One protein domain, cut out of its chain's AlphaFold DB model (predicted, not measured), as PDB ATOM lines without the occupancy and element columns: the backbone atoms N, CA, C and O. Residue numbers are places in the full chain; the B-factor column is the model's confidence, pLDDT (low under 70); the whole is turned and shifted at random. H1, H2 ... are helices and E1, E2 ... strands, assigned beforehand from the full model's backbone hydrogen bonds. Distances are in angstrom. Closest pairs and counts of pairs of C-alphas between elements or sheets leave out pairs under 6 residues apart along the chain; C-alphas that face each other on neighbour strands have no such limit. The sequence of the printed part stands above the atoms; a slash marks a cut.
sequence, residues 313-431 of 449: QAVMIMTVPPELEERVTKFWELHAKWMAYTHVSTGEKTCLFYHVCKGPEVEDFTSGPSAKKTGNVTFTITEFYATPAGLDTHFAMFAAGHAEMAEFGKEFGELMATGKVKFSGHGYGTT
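What this domain is: This is residues 313 to 431 of the 449 residues of the protein "Brix domain-containing protein" of Aureococcus anophagefferens (UniProt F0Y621). One twisted sheet of four strands has H1 and H3 over one face, two layers, while the other face is bare of named helices. H4 lies beside H1, off the sheet, and H2 sits at the far end between E2 and E3. The printed part has 119 residues with named elements in the order E1 H1 E2 H2 E3 H3 H4 E4, class mixed, helices and strands. The sheet order is E2, E3, E1, E4, all antiparallel; the whole is compact, with a radius of gyration of the C-alphas of 15.3 A and spans of 44 by 32 by 19 A.

Where its parts are: Find C-alpha 313 at (19.351, 17.934, 17.531); E1 runs from there to 320. E2 is residues 351 to 362, 29.9 A; E3 is 373 to 385, 32.5 A; E4 is 422 to 430, ending at (13.191, 19.472, 17.500). E3 bends by 80 degrees at residue 376. H1 is residues 322 to 342, 30.6 A; H2 is 365 to 370; H3 is 388 to 399; H4 is 403 to 417, 21.6 A.

How they stand to each other: Look for N 355 and O 382 at 2.9 A between E2 and E3, N 318 and O 379 at 2.8 A between E1 and E3, and N 319 and O 422 at 2.8 A between E1 and E4. E1, H1, E2 and E3, H3 H4, E4 are split strand-helix-strand units, each with another strand between its two strands, and right-handed crossovers. H1 is on the sheet at a height of 9.2 A, along the strands; its C-alpha 322 comes within 5.7 A of C-alpha 376 in E3. H3 is on the same face at 10.1 A; the closest C-alphas to E3 are Leu 391 and Tyr 385, 6.1 A. H1 and H4 touch, closest at C-alphas 334 and 408, 6.7 A, a shallow tilt of 22 degrees, opposite ways. H2 is only just not on the sheet, with 4 pairs of C-alphas within 10 A. In H3 every O i to N i+4 pair is within hydrogen-bond range; H1 has 15 of 17, H4 9 of 11, and H2 0 of 2, with 2 of 3 O i to N i+3 pairs.

The domain as a whole: The C-alphas farthest apart, Ser 370 and Ala 403, are 45.1 A apart. The printed part has no cut and no long link. Residues 401 to 405 and 425 to 427 have pLDDT under 70.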
ATOM      1  N   GLN A 313      18.435  19.068  17.521       87.44
ATOM      2  CA  GLN A 313      19.351  17.934  17.531       87.44
ATOM      3  C   GLN A 313      19.801  17.536  16.130       87.44
ATOM      4  O   GLN A 313      19.019  17.604  15.177       87.44
ATOM      5  N   ALA A 314      21.034  17.044  16.048       87.19
ATOM      6  CA  ALA A 314      21.526  16.260  14.927       87.19
ATOM      7  C   ALA A 314      21.917  14.868  15.418       87.19
ATOM      8  O   ALA A 314      22.649  14.717  16.398       87.19
ATOM      9  N   VAL A 315      21.415  13.849  14.724       88.25
ATOM     10  CA  VAL A 315      21.822  12.459  14.931       88.25
ATOM     11  C   VAL A 315      22.292  11.898  13.601       88.25
ATOM     12  O   VAL A 315      21.676  12.140  12.561       88.25
ATOM     13  N   MET A 316      23.401  11.167  13.635       88.50
ATOM     14  CA  MET A 316      23.964  10.496  12.472       88.50
ATOM     15  C   MET A 316      24.551   9.153  12.885       88.50
ATOM     16  O   MET A 316      25.204   9.042  13.921       88.50
ATOM     17  N   ILE A 317      24.340   8.136  12.055       92.00
ATOM     18  CA  ILE A 317      24.926   6.812  12.232       92.00
ATOM     19  C   ILE A 317      25.841   6.531  11.043       92.00
ATOM     20  O   ILE A 317      25.400   6.561   9.895       92.00
ATOM     21  N   MET A 318      27.111   6.253  11.322       93.12
ATOM     22  CA  MET A 318      28.130   5.887  10.341       93.12
ATOM     23  C   MET A 318      28.566   4.443  10.575       93.12
ATOM     24  O   MET A 318      29.164   4.130  11.601       93.12
ATOM     25  N   THR A 319      28.297   3.567   9.616       94.75
ATOM     26  CA  THR A 319      28.691   2.156   9.669       94.75
ATOM     27  C   THR A 319      29.859   1.913   8.728       94.75
ATOM     28  O   THR A 319      29.811   2.306   7.558       94.75
ATOM     29  N   VAL A 320      30.901   1.255   9.235       95.50
ATOM     30  CA  VAL A 320      32.119   0.931   8.490       95.50
ATOM     31  C   VAL A 320      32.593  -0.494   8.773       95.50
ATOM     32  O   VAL A 320      32.343  -1.023   9.859       95.50
ATOM     33  N   PRO A 321      33.295  -1.131   7.824       95.00
ATOM     34  CA  PRO A 321      33.922  -2.421   8.064       95.00
ATOM     35  C   PRO A 321      35.126  -2.272   9.023       95.00
ATOM     36  O   PRO A 321      35.662  -1.165   9.175       95.00
ATOM     37  N   PRO A 322      35.562  -3.355   9.691       92.81
ATOM     38  CA  PRO A 322      36.539  -3.291  10.781       92.81
ATOM     39  C   PRO A 322      37.895  -2.713  10.354       92.81
ATOM     40  O   PRO A 322      38.559  -2.057  11.153       92.81
ATOM     41  N   GLU A 323      38.295  -2.862   9.087       94.62
ATOM     42  CA  GLU A 323      39.544  -2.283   8.581       94.62
ATOM     43  C   GLU A 323      39.561  -0.744   8.567       94.62
ATOM     44  O   GLU A 323      40.631  -0.144   8.490       94.62
ATOM     45  N   LEU A 324      38.394  -0.095   8.631       93.06
ATOM     46  CA  LEU A 324      38.279   1.363   8.685       93.06
ATOM     47  C   LEU A 324      38.057   1.892  10.107       93.06
ATOM     48  O   LEU A 324      38.060   3.108  10.289       93.06
ATOM     49  N   GLU A 325      37.904   1.025  11.116       91.88
ATOM     50  CA  GLU A 325      37.575   1.438  12.487       91.88
ATOM     51  C   GLU A 325      38.575   2.460  13.042       91.88
ATOM     52  O   GLU A 325      38.177   3.509  13.552       91.88
ATOM     53  N   GLU A 326      39.877   2.177  12.948       91.75
ATOM     54  CA  GLU A 326      40.904   3.056  13.516       91.75
ATOM     55  C   GLU A 326      40.935   4.414  12.802       91.75
ATOM     56  O   GLU A 326      41.023   5.462  13.445       91.75
ATOM     57  N   ARG A 327      40.803   4.404  11.469       92.00
ATOM     58  CA  ARG A 327      40.783   5.618  10.644       92.00
ATOM     59  C   ARG A 327      39.576   6.495  10.987       92.00
ATOM     60  O   ARG A 327      39.729   7.687  11.230       92.00
ATOM     61  N   VAL A 328      38.394   5.891  11.092       91.44
ATOM     62  CA  VAL A 328      37.147   6.596  11.425       91.44
ATOM     63  C   VAL A 328      37.120   7.058  12.883       91.44
ATOM     64  O   VAL A 328      36.579   8.118  13.184       91.44
ATOM     65  N   THR A 329      37.769   6.327  13.793       90.88
ATOM     66  CA  THR A 329      37.958   6.785  15.178       90.88
ATOM     67  C   THR A 329      38.756   8.091  15.204       90.88
ATOM     68  O   THR A 329      38.298   9.072  15.786       90.88
ATOM     69  N   LYS A 330      39.898   8.152  14.501       89.75
ATOM     70  CA  LYS A 330      40.717   9.376  14.390       89.75
ATOM     71  C   LYS A 330      39.961  10.523  13.716       89.75
ATOM     72  O   LYS A 330      40.083  11.670  14.138       89.75
ATOM     73  N   PHE A 331      39.150  10.212  12.708       89.44
ATOM     74  CA  PHE A 331      38.279  11.182  12.047       89.44
ATOM     75  C   PHE A 331      37.301  11.851  13.033       89.44
ATOM     76  O   PHE A 331      37.222  13.080  13.089       89.44
ATOM     77  N   TRP A 332      36.617  11.075  13.880       90.75
ATOM     78  CA  TRP A 332      35.705  11.631  14.888       90.75
ATOM     79  C   TRP A 332      36.418  12.301  16.070       90.75
ATOM     80  O   TRP A 332      35.873  13.239  16.654       90.75
ATOM     81  N   GLU A 333      37.645  11.893  16.406       87.38
ATOM     82  CA  GLU A 333      38.498  12.630  17.352       87.38
ATOM     83  C   GLU A 333      38.871  14.017  16.819       87.38
ATOM     84  O   GLU A 333      38.904  14.989  17.578       87.38
ATOM     85  N   LEU A 334      39.128  14.128  15.514       84.69
ATOM     86  CA  LEU A 334      39.391  15.403  14.858       84.69
ATOM     87  C   LEU A 334      38.142  16.294  14.880       84.69
ATOM     88  O   LEU A 334      38.238  17.462  15.260       84.69
ATOM     89  N   HIS A 335      36.964  15.728  14.601       87.44
ATOM     90  CA  HIS A 335      35.694  16.443  14.751       87.44
ATOM     91  C   HIS A 335      35.470  16.932  16.187       87.44
ATOM     92  O   HIS A 335      35.130  18.091  16.406       87.44
ATOM     93  N   ALA A 336      35.738  16.086  17.186       86.38
ATOM     94  CA  ALA A 336      35.592  16.447  18.594       86.38
ATOM     95  C   ALA A 336      36.501  17.621  18.996       86.38
ATOM     96  O   ALA A 336      36.081  18.497  19.753       86.38
ATOM     97  N   LYS A 337      37.737  17.668  18.477       84.81
ATOM     98  CA  LYS A 337      38.653  18.803  18.692       84.81
ATOM     99  C   LYS A 337      38.111  20.087  18.074       84.81
ATOM    100  O   LYS A 337      38.186  21.135  18.712       84.81
ATOM    101  N   TRP A 338      37.554  20.004  16.869       83.88
ATOM    102  CA  TRP A 338      36.934  21.149  16.213       83.88
ATOM    103  C   TRP A 338      35.698  21.652  16.972       83.88
ATOM    104  O   TRP A 338      35.607  22.850  17.247       83.88
ATOM    105  N   MET A 339      34.814  20.746  17.406       84.50
ATOM    106  CA  MET A 339      33.646  21.076  18.230       84.50
ATOM    107  C   MET A 339      34.058  21.802  19.518       84.50
ATOM    108  O   MET A 339      33.511  22.847  19.864       84.50
ATOM    109  N   ALA A 340      35.081  21.288  20.208       81.75
ATOM    110  CA  ALA A 340      35.592  21.886  21.441       81.75
ATOM    111  C   ALA A 340      36.246  23.265  21.234       81.75
ATOM    112  O   ALA A 340      36.304  24.060  22.172       81.75
ATOM    113  N   TYR A 341      36.767  23.542  20.036       81.19
ATOM    114  CA  TYR A 341      37.429  24.804  19.713       81.19
ATOM    115  C   TYR A 341      36.458  25.880  19.210       81.19
ATOM    116  O   TYR A 341      36.658  27.059  19.496       81.19
ATOM    117  N   THR A 342      35.418  25.492  18.463       79.81
ATOM    118  CA  THR A 342      34.588  26.434  17.692       79.81
ATOM    119  C   THR A 342      33.183  26.663  18.249       79.81
ATOM    120  O   THR A 342      32.604  27.722  17.987       79.81
ATOM    121  N   HIS A 343      32.635  25.747  19.055       84.38
ATOM    122  CA  HIS A 343      31.275  25.885  19.585       84.38
ATOM    123  C   HIS A 343      31.247  26.576  20.945       84.38
ATOM    124  O   HIS A 343      31.990  26.255  21.870       84.38
ATOM    125  N   VAL A 344      30.334  27.535  21.077       74.88
ATOM    126  CA  VAL A 344      30.156  28.309  22.306       74.88
ATOM    127  C   VAL A 344      29.349  27.527  23.343       74.88
ATOM    128  O   VAL A 344      28.388  26.836  23.014       74.88
ATOM    129  N   SER A 345      29.696  27.691  24.620       74.81
ATOM    130  CA  SER A 345      28.995  27.066  25.753       74.81
ATOM    131  C   SER A 345      27.899  27.945  26.370       74.81
ATOM    132  O   SER A 345      27.238  27.526  27.316       74.81
ATOM    133  N   THR A 346      27.692  29.167  25.859       70.94
ATOM    134  CA  THR A 346      26.665  30.108  26.348       70.94
ATOM    135  C   THR A 346      26.009  30.893  25.202       70.94
ATOM    136  O   THR A 346      26.614  31.070  24.143       70.94
ATOM    137  N   GLY A 347      24.772  31.353  25.414       75.69
ATOM    138  CA  GLY A 347      23.998  32.131  24.439       75.69
ATOM    139  C   GLY A 347      23.099  31.299  23.516       75.69
ATOM    140  O   GLY A 347      22.872  30.113  23.721       75.69
ATOM    141  N   GLU A 348      22.547  31.935  22.483       78.81
ATOM    142  CA  GLU A 348      21.574  31.292  21.581       78.81
ATOM    143  C   GLU A 348      22.190  30.180  20.720       78.81
ATOM    144  O   GLU A 348      21.508  29.230  20.345       78.81
ATOM    145  N   LYS A 349      23.495  30.265  20.437       85.38
ATOM    146  CA  LYS A 349      24.231  29.318  19.582       85.38
ATOM    147  C   LYS A 349      24.885  28.170  20.356       85.38
ATOM    148  O   LYS A 349      25.790  27.519  19.842       85.38
ATOM    149  N   THR A 350      24.478  27.950  21.603       83.19
ATOM    150  CA  THR A 350      25.128  26.972  22.474       83.19
ATOM    151  C   THR A 350      24.976  25.544  21.974       83.19
ATOM    152  O   THR A 350      23.857  25.080  21.745       83.19
ATOM    153  N   CYS A 351      26.104  24.837  21.895       84.94
ATOM    154  CA  CYS A 351      26.140  23.380  21.842       84.94
ATOM    155  C   CYS A 351      26.057  22.851  23.280       84.94
ATOM    156  O   CYS A 351      26.963  23.073  24.081       84.94
ATOM    157  N   LEU A 352      24.945  22.202  23.617       83.50
ATOM    158  CA  LEU A 352      24.677  21.650  24.946       83.50
ATOM    159  C   LEU A 352      25.359  20.297  25.143       83.50
ATOM    160  O   LEU A 352      25.794  19.977  26.247       83.50
ATOM    161  N   PHE A 353      25.436  19.498  24.081       84.75
ATOM    162  CA  PHE A 353      25.956  18.142  24.148       84.75
ATOM    163  C   PHE A 353      26.524  17.723  22.798       84.75
ATOM    164  O   PHE A 353      25.913  17.967  21.764       84.75
ATOM    165  N   TYR A 354      27.680  17.072  22.825       88.31
ATOM    166  CA  TYR A 354      28.286  16.422  21.674       88.31
ATOM    167  C   TYR A 354      28.803  15.062  22.124       88.31
ATOM    168  O   TYR A 354      29.557  14.958  23.096       88.31
ATOM    169  N   HIS A 355      28.394  14.008  21.435       88.56
ATOM    170  CA  HIS A 355      28.776  12.657  21.793       88.56
ATOM    171  C   HIS A 355      28.924  11.787  20.560       88.56
ATOM    172  O   HIS A 355      28.037  11.731  19.712       88.56
ATOM    173  N   VAL A 356      30.040  11.066  20.510       89.81
ATOM    174  CA  VAL A 356      30.271  10.005  19.539       89.81
ATOM    175  C   VAL A 356      30.452   8.709  20.310       89.81
ATOM    176  O   VAL A 356      31.395   8.565  21.087       89.81
ATOM    177  N   CYS A 357      29.540   7.773  20.094       91.12
ATOM    178  CA  CYS A 357      29.635   6.413  20.603       91.12
ATOM    179  C   CYS A 357      30.091   5.490  19.475       91.12
ATOM    180  O   CYS A 357      29.663   5.671  18.337       91.12
ATOM    181  N   LYS A 358      30.910   4.477  19.782       91.25
ATOM    182  CA  LYS A 358      31.170   3.367  18.858       91.25
ATOM    183  C   LYS A 358      30.726   2.041  19.454       91.25
ATOM    184  O   LYS A 358      30.893   1.810  20.652       91.25
ATOM    185  N   GLY A 359      30.227   1.152  18.608       91.12
ATOM    186  CA  GLY A 359      29.829  -0.195  18.996       91.12
ATOM    187  C   GLY A 359      29.740  -1.142  17.800       91.12
ATOM    188  O   GLY A 359      29.759  -0.692  16.654       91.12
ATOM    189  N   PRO A 360      29.665  -2.460  18.042       91.06
ATOM    190  CA  PRO A 360      29.422  -3.418  16.970       91.06
ATOM    191  C   PRO A 360      28.041  -3.175  16.349       91.06
ATOM    192  O   PRO A 360      27.071  -2.940  17.069       91.06
ATOM    193  N   GLU A 361      27.940  -3.268  15.024       92.38
ATOM    194  CA  GLU A 361      26.639  -3.345  14.357       92.38
ATOM    195  C   GLU A 361      25.981  -4.692  14.700       92.38
ATOM    196  O   GLU A 361      26.603  -5.758  14.611       92.38
ATOM    197  N   VAL A 362      24.719  -4.633  15.121       90.12
ATOM    198  CA  VAL A 362      23.911  -5.794  15.505       90.12
ATOM    199  C   VAL A 362      22.673  -5.894  14.623       90.12
ATOM    200  O   VAL A 362      22.148  -4.879  14.174       90.12
ATOM    201  N   GLU A 363      22.205  -7.117  14.379       84.81
ATOM    202  CA  GLU A 363      21.016  -7.366  13.547       84.81
ATOM    203  C   GLU A 363      19.716  -6.929  14.249       84.81
ATOM    204  O   GLU A 363      18.813  -6.403  13.602       84.81
ATOM    205  N   ASP A 364      19.637  -7.109  15.572       83.38
ATOM    206  CA  ASP A 364      18.502  -6.703  16.406       83.38
ATOM    207  C   ASP A 364      18.990  -6.140  17.747       83.38
ATOM    208  O   ASP A 364      19.515  -6.862  18.596       83.38
ATOM    209  N   PHE A 365      18.797  -4.838  17.951       77.94
ATOM    210  CA  PHE A 365      19.223  -4.153  19.171       77.94
ATOM    211  C   PHE A 365      18.363  -4.509  20.396       77.94
ATOM    212  O   PHE A 365      18.821  -4.342  21.526       77.94
ATOM    213  N   THR A 366      17.134  -5.006  20.201       82.12
ATOM    214  CA  THR A 366      16.216  -5.337  21.306       82.12
ATOM    215  C   THR A 366      16.616  -6.620  22.037       82.12
ATOM    216  O   THR A 366      16.308  -6.784  23.215       82.12
ATOM    217  N   SER A 367      17.413  -7.469  21.385       81.25
ATOM    218  CA  SER A 367      18.020  -8.676  21.959       81.25
ATOM    219  C   SER A 367      19.165  -8.394  22.955       81.25
ATOM    220  O   SER A 367      19.748  -9.326  23.522       81.25
ATOM    221  N   GLY A 368      19.508  -7.121  23.188       78.62
ATOM    222  CA  GLY A 368      20.468  -6.706  24.210       78.62
ATOM    223  C   GLY A 368      21.856  -7.347  24.036       78.62
ATOM    224  O   GLY A 368      22.344  -7.465  22.910       78.62
ATOM    225  N   PRO A 369      22.522  -7.785  25.125       78.00
ATOM    226  CA  PRO A 369      23.853  -8.399  25.056       78.00
ATOM    227  C   PRO A 369      23.946  -9.662  24.182       78.00
ATOM    228  O   PRO A 369      25.047 -10.033  23.772       78.00
ATOM    229  N   SER A 370      22.816 -10.315  23.897       81.38
ATOM    230  CA  SER A 370      22.735 -11.554  23.111       81.38
ATOM    231  C   SER A 370      22.584 -11.308  21.606       81.38
ATOM    232  O   SER A 370      22.522 -12.263  20.832       81.38
ATOM    233  N   ALA A 371      22.509 -10.045  21.176       86.56
ATOM    234  CA  ALA A 371      22.311  -9.685  19.780       86.56
ATOM    235  C   ALA A 371      23.457 -10.176  18.877       86.56
ATOM    236  O   ALA A 371      24.647 -10.025  19.182       86.56
ATOM    237  N   LYS A 372      23.095 -10.740  17.719       88.06
ATOM    238  CA  LYS A 372      24.057 -11.209  16.718       88.06
ATOM    239  C   LYS A 372      24.740 -10.021  16.038       88.06
ATOM    240  O   LYS A 372      24.078  -9.101  15.562       88.06
ATOM    241  N   LYS A 373      26.074 -10.058  15.992       91.62
ATOM    242  CA  LYS A 373      26.924  -9.011  15.405       91.62
ATOM    243  C   LYS A 373      27.136  -9.269  13.913       91.62
ATOM    244  O   LYS A 373      27.414 -10.406  13.534       91.62
ATOM    245  N   THR A 374      27.071  -8.226  13.090       90.62
ATOM    246  CA  THR A 374      27.286  -8.325  11.630       90.62
ATOM    247  C   THR A 374      28.771  -8.355  11.248       90.62
ATOM    248  O   THR A 374      29.120  -8.786  10.153       90.62
ATOM    249  N   GLY A 375      29.647  -7.909  12.156       89.62
ATOM    250  CA  GLY A 375      31.089  -7.757  11.930       89.62
ATOM    251  C   GLY A 375      31.517  -6.329  11.581       89.62
ATOM    252  O   GLY A 375      32.708  -6.034  11.648       89.62
ATOM    253  N   ASN A 376      30.571  -5.434  11.281       93.25
ATOM    254  CA  ASN A 376      30.849  -4.015  11.076       93.25
ATOM    255  C   ASN A 376      30.860  -3.241  12.399       93.25
ATOM    256  O   ASN A 376      30.333  -3.685  13.426       93.25
ATOM    257  N   VAL A 377      31.421  -2.038  12.351       93.44
ATOM    258  CA  VAL A 377      31.449  -1.085  13.458       93.44
ATOM    259  C   VAL A 377      30.533   0.084  13.129       93.44
ATOM    260  O   VAL A 377      30.561   0.623  12.025       93.44
ATOM    261  N   THR A 378      29.721   0.476  14.101       92.94
ATOM    262  CA  THR A 378      28.809   1.613  14.010       92.94
ATOM    263  C   THR A 378      29.293   2.735  14.916       92.94
ATOM    264  O   THR A 378      29.584   2.507  16.089       92.94
ATOM    265  N   PHE A 379      29.347   3.945  14.371       93.19
ATOM    266  CA  PHE A 379      29.573   5.187  15.095       93.19
ATOM    267  C   PHE A 379      28.260   5.970  15.137       93.19
ATOM    268  O   PHE A 379      27.697   6.281  14.089       93.19
ATOM    269  N   THR A 380      27.781   6.290  16.334       90.94
ATOM    270  CA  THR A 380      26.582   7.107  16.552       90.94
ATOM    271  C   THR A 380      27.012   8.473  17.045       90.94
ATOM    272  O   THR A 380      27.608   8.589  18.114       90.94
ATOM    273  N   ILE A 381      26.686   9.499  16.272       92.00
ATOM    274  CA  ILE A 381      26.988  10.895  16.550       92.00
ATOM    275  C   ILE A 381      25.694  11.556  16.984       92.00
ATOM    276  O   ILE A 381      24.668  11.427  16.317       92.00
ATOM    277  N   THR A 382      25.727  12.206  18.137       89.56
ATOM    278  CA  THR A 382      24.588  12.908  18.722       89.56
ATOM    279  C   THR A 382      25.034  14.284  19.171       89.56
ATOM    280  O   THR A 382      25.952  14.416  19.983       89.56
ATOM    281  N   GLU A 383      24.357  15.299  18.655       89.94
ATOM    282  CA  GLU A 383      24.627  16.698  18.952       89.94
ATOM    283  C   GLU A 383      23.340  17.387  19.370       89.94
ATOM    284  O   GLU A 383      22.309  17.250  18.707       89.94
ATOM    285  N   PHE A 384      23.408  18.151  20.454       87.31
ATOM    286  CA  PHE A 384      22.288  18.913  20.972       87.31
ATOM    287  C   PHE A 384      22.635  20.384  21.093       87.31
ATOM    288  O   PHE A 384      23.662  20.761  21.657       87.31
ATOM    289  N   TYR A 385      21.710  21.211  20.632       86.12
ATOM    290  CA  TYR A 385      21.827  22.656  20.600       86.12
ATOM    291  C   TYR A 385      20.690  23.300  21.379       86.12
ATOM    292  O   TYR A 385      19.552  22.824  21.369       86.12
ATOM    293  N   ALA A 386      20.999  24.417  22.037       83.69
ATOM    294  CA  ALA A 386      20.018  25.173  22.808       83.69
ATOM    295  C   ALA A 386      18.894  25.740  21.927       83.69
ATOM    296  O   ALA A 386      17.765  25.873  22.394       83.69
ATOM    297  N   THR A 387      19.200  26.049  20.662       84.50
ATOM    298  CA  THR A 387      18.250  26.544  19.659       84.50
ATOM    299  C   THR A 387      18.618  26.033  18.254       84.50
ATOM    300  O   THR A 387      19.777  25.653  18.038       84.50
ATOM    301  N   PRO A 388      17.700  26.088  17.265       86.62
ATOM    302  CA  PRO A 388      18.009  25.782  15.865       86.62
ATOM    303  C   PRO A 388      19.146  26.636  15.294       86.62
ATOM    304  O   PRO A 388      19.973  26.126  14.551       86.62
ATOM    305  N   ALA A 389      19.275  27.895  15.728       86.19
ATOM    306  CA  ALA A 389      20.332  28.789  15.258       86.19
ATOM    307  C   ALA A 389      21.748  28.281  15.595       86.19
ATOM    308  O   ALA A 389      22.703  28.574  14.870       86.19
ATOM    309  N   GLY A 390      21.903  27.525  16.690       86.81
ATOM    310  CA  GLY A 390      23.163  26.859  17.026       86.81
ATOM    311  C   GLY A 390      23.513  25.752  16.031       86.81
ATOM    312  O   GLY A 390      24.639  25.709  15.536       86.81
ATOM    313  N   LEU A 391      22.525  24.925  15.684       88.00
ATOM    314  CA  LEU A 391      22.680  23.849  14.707       88.00
ATOM    315  C   LEU A 391      22.927  24.396  13.290       88.00
ATOM    316  O   LEU A 391      23.837  23.944  12.598       88.00
ATOM    317  N   ASP A 392      22.193  25.433  12.886       88.00
ATOM    318  CA  ASP A 392      22.400  26.107  11.598       88.00
ATOM    319  C   ASP A 392      23.810  26.702  11.499       88.00
ATOM    320  O   ASP A 392      24.466  26.621  10.459       88.00
ATOM    321  N   THR A 393      24.315  27.264  12.606       87.62
ATOM    322  CA  THR A 393      25.684  27.789  12.673       87.62
ATOM    323  C   THR A 393      26.715  26.670  12.503       87.62
ATOM    324  O   THR A 393      27.685  26.865  11.774       87.62
ATOM    325  N   HIS A 394      26.504  25.503  13.122       87.50
ATOM    326  CA  HIS A 394      27.382  24.342  12.951       87.50
ATOM    327  C   HIS A 394      27.500  23.945  11.467       87.50
ATOM    328  O   HIS A 394      28.612  23.821  10.949       87.50
ATOM    329  N   PHE A 395      26.380  23.840  10.741       85.31
ATOM    330  CA  PHE A 395      26.415  23.496   9.314       85.31
ATOM    331  C   PHE A 395      26.978  24.604   8.433       85.31
ATOM    332  O   PHE A 395      27.692  24.311   7.474       85.31
ATOM    333  N   ALA A 396      26.710  25.868   8.758       85.19
ATOM    334  CA  ALA A 396      27.313  26.989   8.048       85.19
ATOM    335  C   ALA A 396      28.846  26.959   8.159       85.19
ATOM    336  O   ALA A 396      29.532  27.192   7.166       85.19
ATOM    337  N   MET A 397      29.388  26.611   9.332       81.62
ATOM    338  CA  MET A 397      30.833  26.455   9.526       81.62
ATOM    339  C   MET A 397      31.405  25.278   8.724       81.62
ATOM    340  O   MET A 397      32.472  25.420   8.127       81.62
ATOM    341  N   PHE A 398      30.690  24.148   8.666       77.81
ATOM    342  CA  PHE A 398      31.074  23.002   7.836       77.81
ATOM    343  C   PHE A 398      31.085  23.362   6.340       77.81
ATOM    344  O   PHE A 398      32.065  23.104   5.643       77.81
ATOM    345  N   ALA A 399      30.031  24.021   5.850       75.06
ATOM    346  CA  ALA A 399      29.887  24.393   4.443       75.06
ATOM    347  C   ALA A 399      30.864  25.495   3.997       75.06
ATOM    348  O   ALA A 399      31.310  25.492   2.851       75.06
ATOM    349  N   ALA A 400      31.213  26.426   4.889       73.56
ATOM    350  CA  ALA A 400      32.138  27.519   4.591       73.56
ATOM    351  C   ALA A 400      33.597  27.060   4.411       73.56
ATOM    352  O   ALA A 400      34.427  27.864   3.992       73.56
ATOM    353  N   GLY A 401      33.921  25.792   4.707       62.03
ATOM    354  CA  GLY A 401      35.260  25.241   4.477       62.03
ATOM    355  C   GLY A 401      36.348  25.999   5.238       62.03
ATOM    356  O   GLY A 401      37.420  26.252   4.690       62.03
ATOM    357  N   HIS A 402      36.048  26.407   6.476       59.25
ATOM    358  CA  HIS A 402      36.969  27.137   7.346       59.25
ATOM    359  C   HIS A 402      38.347  26.460   7.413       59.25
ATOM    360  O   HIS A 402      38.446  25.232   7.381       59.25
ATOM    361  N   ALA A 403      39.420  27.251   7.528       59.75
ATOM    362  CA  ALA A 403      40.794  26.741   7.566       59.75
ATOM    363  C   ALA A 403      40.995  25.708   8.691       59.75
ATOM    364  O   ALA A 403      41.718  24.729   8.526       59.75
ATOM    365  N   GLU A 404      40.274  25.886   9.798       60.00
ATOM    366  CA  GLU A 404      40.235  25.009  10.967       60.00
ATOM    367  C   GLU A 404      39.519  23.663  10.718       60.00
ATOM    368  O   GLU A 404      39.615  22.759  11.542       60.00
ATOM    369  N   MET A 405      38.829  23.517   9.580       65.19
ATOM    370  CA  MET A 405      38.114  22.316   9.121       65.19
ATOM    371  C   MET A 405      38.708  21.700   7.852       65.19
ATOM    372  O   MET A 405      38.213  20.678   7.380       65.19
ATOM    373  N   ALA A 406      39.771  22.279   7.288       70.50
ATOM    374  CA  ALA A 406      40.343  21.809   6.027       70.50
ATOM    375  C   ALA A 406      40.824  20.347   6.105       70.50
ATOM    376  O   ALA A 406      40.630  19.574   5.168       70.50
ATOM    377  N   GLU A 407      41.401  19.949   7.243       73.44
ATOM    378  CA  GLU A 407      41.842  18.570   7.492       73.44
ATOM    379  C   GLU A 407      40.652  17.612   7.664       73.44
ATOM    380  O   GLU A 407      40.646  16.531   7.077       73.44
ATOM    381  N   PHE A 408      39.603  18.043   8.378       77.44
ATOM    382  CA  PHE A 408      38.361  17.282   8.545       77.44
ATOM    383  C   PHE A 408      37.650  17.044   7.214       77.44
ATOM    384  O   PHE A 408      37.330  15.909   6.875       77.44
ATOM    385  N   GLY A 409      37.417  18.111   6.445       77.94
ATOM    386  CA  GLY A 409      36.714  18.043   5.167       77.94
ATOM    387  C   GLY A 409      37.464  17.196   4.139       77.94
ATOM    388  O   GLY A 409      36.842  16.433   3.398       77.94
ATOM    389  N   LYS A 410      38.802  17.270   4.135       82.88
ATOM    390  CA  LYS A 410      39.646  16.410   3.301       82.88
ATOM    391  C   LYS A 410      39.502  14.938   3.690       82.88
ATOM    392  O   LYS A 410      39.205  14.115   2.827       82.88
ATOM    393  N   GLU A 411      39.668  14.612   4.970       85.12
ATOM    394  CA  GLU A 411      39.575  13.232   5.457       85.12
ATOM    395  C   GLU A 411      38.164  12.652   5.275       85.12
ATOM    396  O   GLU A 411      38.015  11.494   4.887       85.12
ATOM    397  N   PHE A 412      37.122  13.468   5.459       84.12
ATOM    398  CA  PHE A 412      35.741  13.093   5.157       84.12
ATOM    399  C   PHE A 412      35.577  12.713   3.681       84.12
ATOM    400  O   PHE A 412      35.038  11.652   3.370       84.12
ATOM    401  N   GLY A 413      36.084  13.546   2.765       84.06
ATOM    402  CA  GLY A 413      36.050  13.266   1.329       84.06
ATOM    403  C   GLY A 413      36.784  11.973   0.960       84.06
ATOM    404  O   GLY A 413      36.263  11.168   0.188       84.06
ATOM    405  N   GLU A 414      37.956  11.731   1.550       88.06
ATOM    406  CA  GLU A 414      38.731  10.505   1.326       88.06
ATOM    407  C   GLU A 414      38.046   9.252   1.887       88.06
ATOM    408  O   GLU A 414      38.047   8.206   1.236       88.06
ATOM    409  N   LEU A 415      37.427   9.345   3.068       88.00
ATOM    410  CA  LEU A 415      36.637   8.260   3.652       88.00
ATOM    411  C   LEU A 415      35.427   7.926   2.780       88.00
ATOM    412  O   LEU A 415      35.164   6.749   2.525       88.00
ATOM    413  N   MET A 416      34.737   8.936   2.251       85.12
ATOM    414  CA  MET A 416      33.615   8.731   1.333       85.12
ATOM    415  C   MET A 416      34.046   8.118   0.003       85.12
ATOM    416  O   MET A 416      33.361   7.234  -0.515       85.12
ATOM    417  N   ALA A 417      35.217   8.499  -0.509       88.75
ATOM    418  CA  ALA A 417      35.779   7.930  -1.731       88.75
ATOM    419  C   ALA A 417      36.088   6.425  -1.620       88.75
ATOM    420  O   ALA A 417      36.184   5.749  -2.643       88.75
ATOM    421  N   THR A 418      36.196   5.866  -0.406       87.62
ATOM    422  CA  THR A 418      36.364   4.413  -0.227       87.62
ATOM    423  C   THR A 418      35.142   3.604  -0.667       87.62
ATOM    424  O   THR A 418      35.273   2.407  -0.912       87.62
ATOM    425  N   GLY A 419      33.949   4.214  -0.707       88.06
ATOM    426  CA  GLY A 419      32.681   3.527  -0.979       88.06
ATOM    427  C   GLY A 419      32.256   2.509   0.090       88.06
ATOM    428  O   GLY A 419      31.243   1.836  -0.074       88.06
ATOM    429  N   LYS A 420      33.018   2.383   1.185       88.88
ATOM    430  CA  LYS A 420      32.793   1.419   2.277       88.88
ATOM    431  C   LYS A 420      32.076   2.022   3.486       88.88
ATOM    432  O   LYS A 420      31.794   1.315   4.449       88.88
ATOM    433  N   VAL A 421      31.814   3.325   3.450       89.88
ATOM    434  CA  VAL A 421      31.123   4.063   4.507       89.88
ATOM    435  C   VAL A 421      29.635   4.113   4.195       89.88
ATOM    436  O   VAL A 421      29.239   4.572   3.125       89.88
ATOM    437  N   LYS A 422      28.803   3.692   5.148       90.81
ATOM    438  CA  LYS A 422      27.347   3.809   5.054       90.81
ATOM    439  C   LYS A 422      26.837   4.790   6.102       90.81
ATOM    440  O   LYS A 422      27.041   4.575   7.293       90.81
ATOM    441  N   PHE A 423      26.120   5.821   5.662       86.38
ATOM    442  CA  PHE A 423      25.370   6.694   6.560       86.38
ATOM    443  C   PHE A 423      23.916   6.241   6.679       86.38
ATOM    444  O   PHE A 423      23.288   5.846   5.698       86.38
ATOM    445  N   SER A 424      23.382   6.290   7.893       84.19
ATOM    446  CA  SER A 424      21.978   6.015   8.191       84.19
ATOM    447  C   SER A 424      21.521   6.850   9.386       84.19
ATOM    448  O   SER A 424      22.336   7.482  10.056       84.19
ATOM    449  N   GLY A 425      20.206   6.931   9.609       69.88
ATOM    450  CA  GLY A 425      19.643   7.702  10.724       69.88
ATOM    451  C   GLY A 425      20.006   9.192  10.717       69.88
ATOM    452  O   GLY A 425      19.922   9.821  11.764       69.88
ATOM    453  N   HIS A 426      20.426   9.745   9.571       68.81
ATOM    454  CA  HIS A 426      20.781  11.155   9.444       68.81
ATOM    455  C   HIS A 426      19.505  12.003   9.494       68.81
ATOM    456  O   HIS A 426      18.662  11.962   8.594       68.81
ATOM    457  N   GLY A 427      19.329  12.746  10.577       64.88
ATOM    458  CA  GLY A 427      18.109  13.507  10.801       64.88
ATOM    459  C   GLY A 427      18.343  14.722  11.677       64.88
ATOM    460  O   GLY A 427      19.141  14.689  12.614       64.88
ATOM    461  N   TYR A 428      17.599  15.777  11.361       76.00
ATOM    462  CA  TYR A 428      17.496  16.985  12.167       76.00
ATOM    463  C   TYR A 428      16.110  17.023  12.788       76.00
ATOM    464  O   TYR A 428      15.120  16.708  12.123       76.00
ATOM    465  N   GLY A 429      16.037  17.385  14.061       70.81
ATOM    466  CA  GLY A 429      14.772  17.385  14.778       70.81
ATOM    467  C   GLY A 429      14.715  18.430  15.873       70.81
ATOM    468  O   GLY A 429      15.738  18.920  16.351       70.81
ATOM    469  N   THR A 430      13.490  18.743  16.271       70.81
ATOM    470  CA  THR A 430      13.191  19.472  17.500       70.81
ATOM    471  C   THR A 430      12.871  18.481  18.612       70.81
ATOM    472  O   THR A 430      12.387  17.372  18.368       70.81
ATOM    473  N   THR A 431      13.144  18.871  19.853       72.06
ATOM    474  CA  THR A 431      12.806  18.055  21.022       72.06
ATOM    475  C   THR A 431      11.286  17.882  21.134       72.06
ATOM    476  O   THR A 431      10.574  18.854  21.374       72.06
TER     477      THR A 431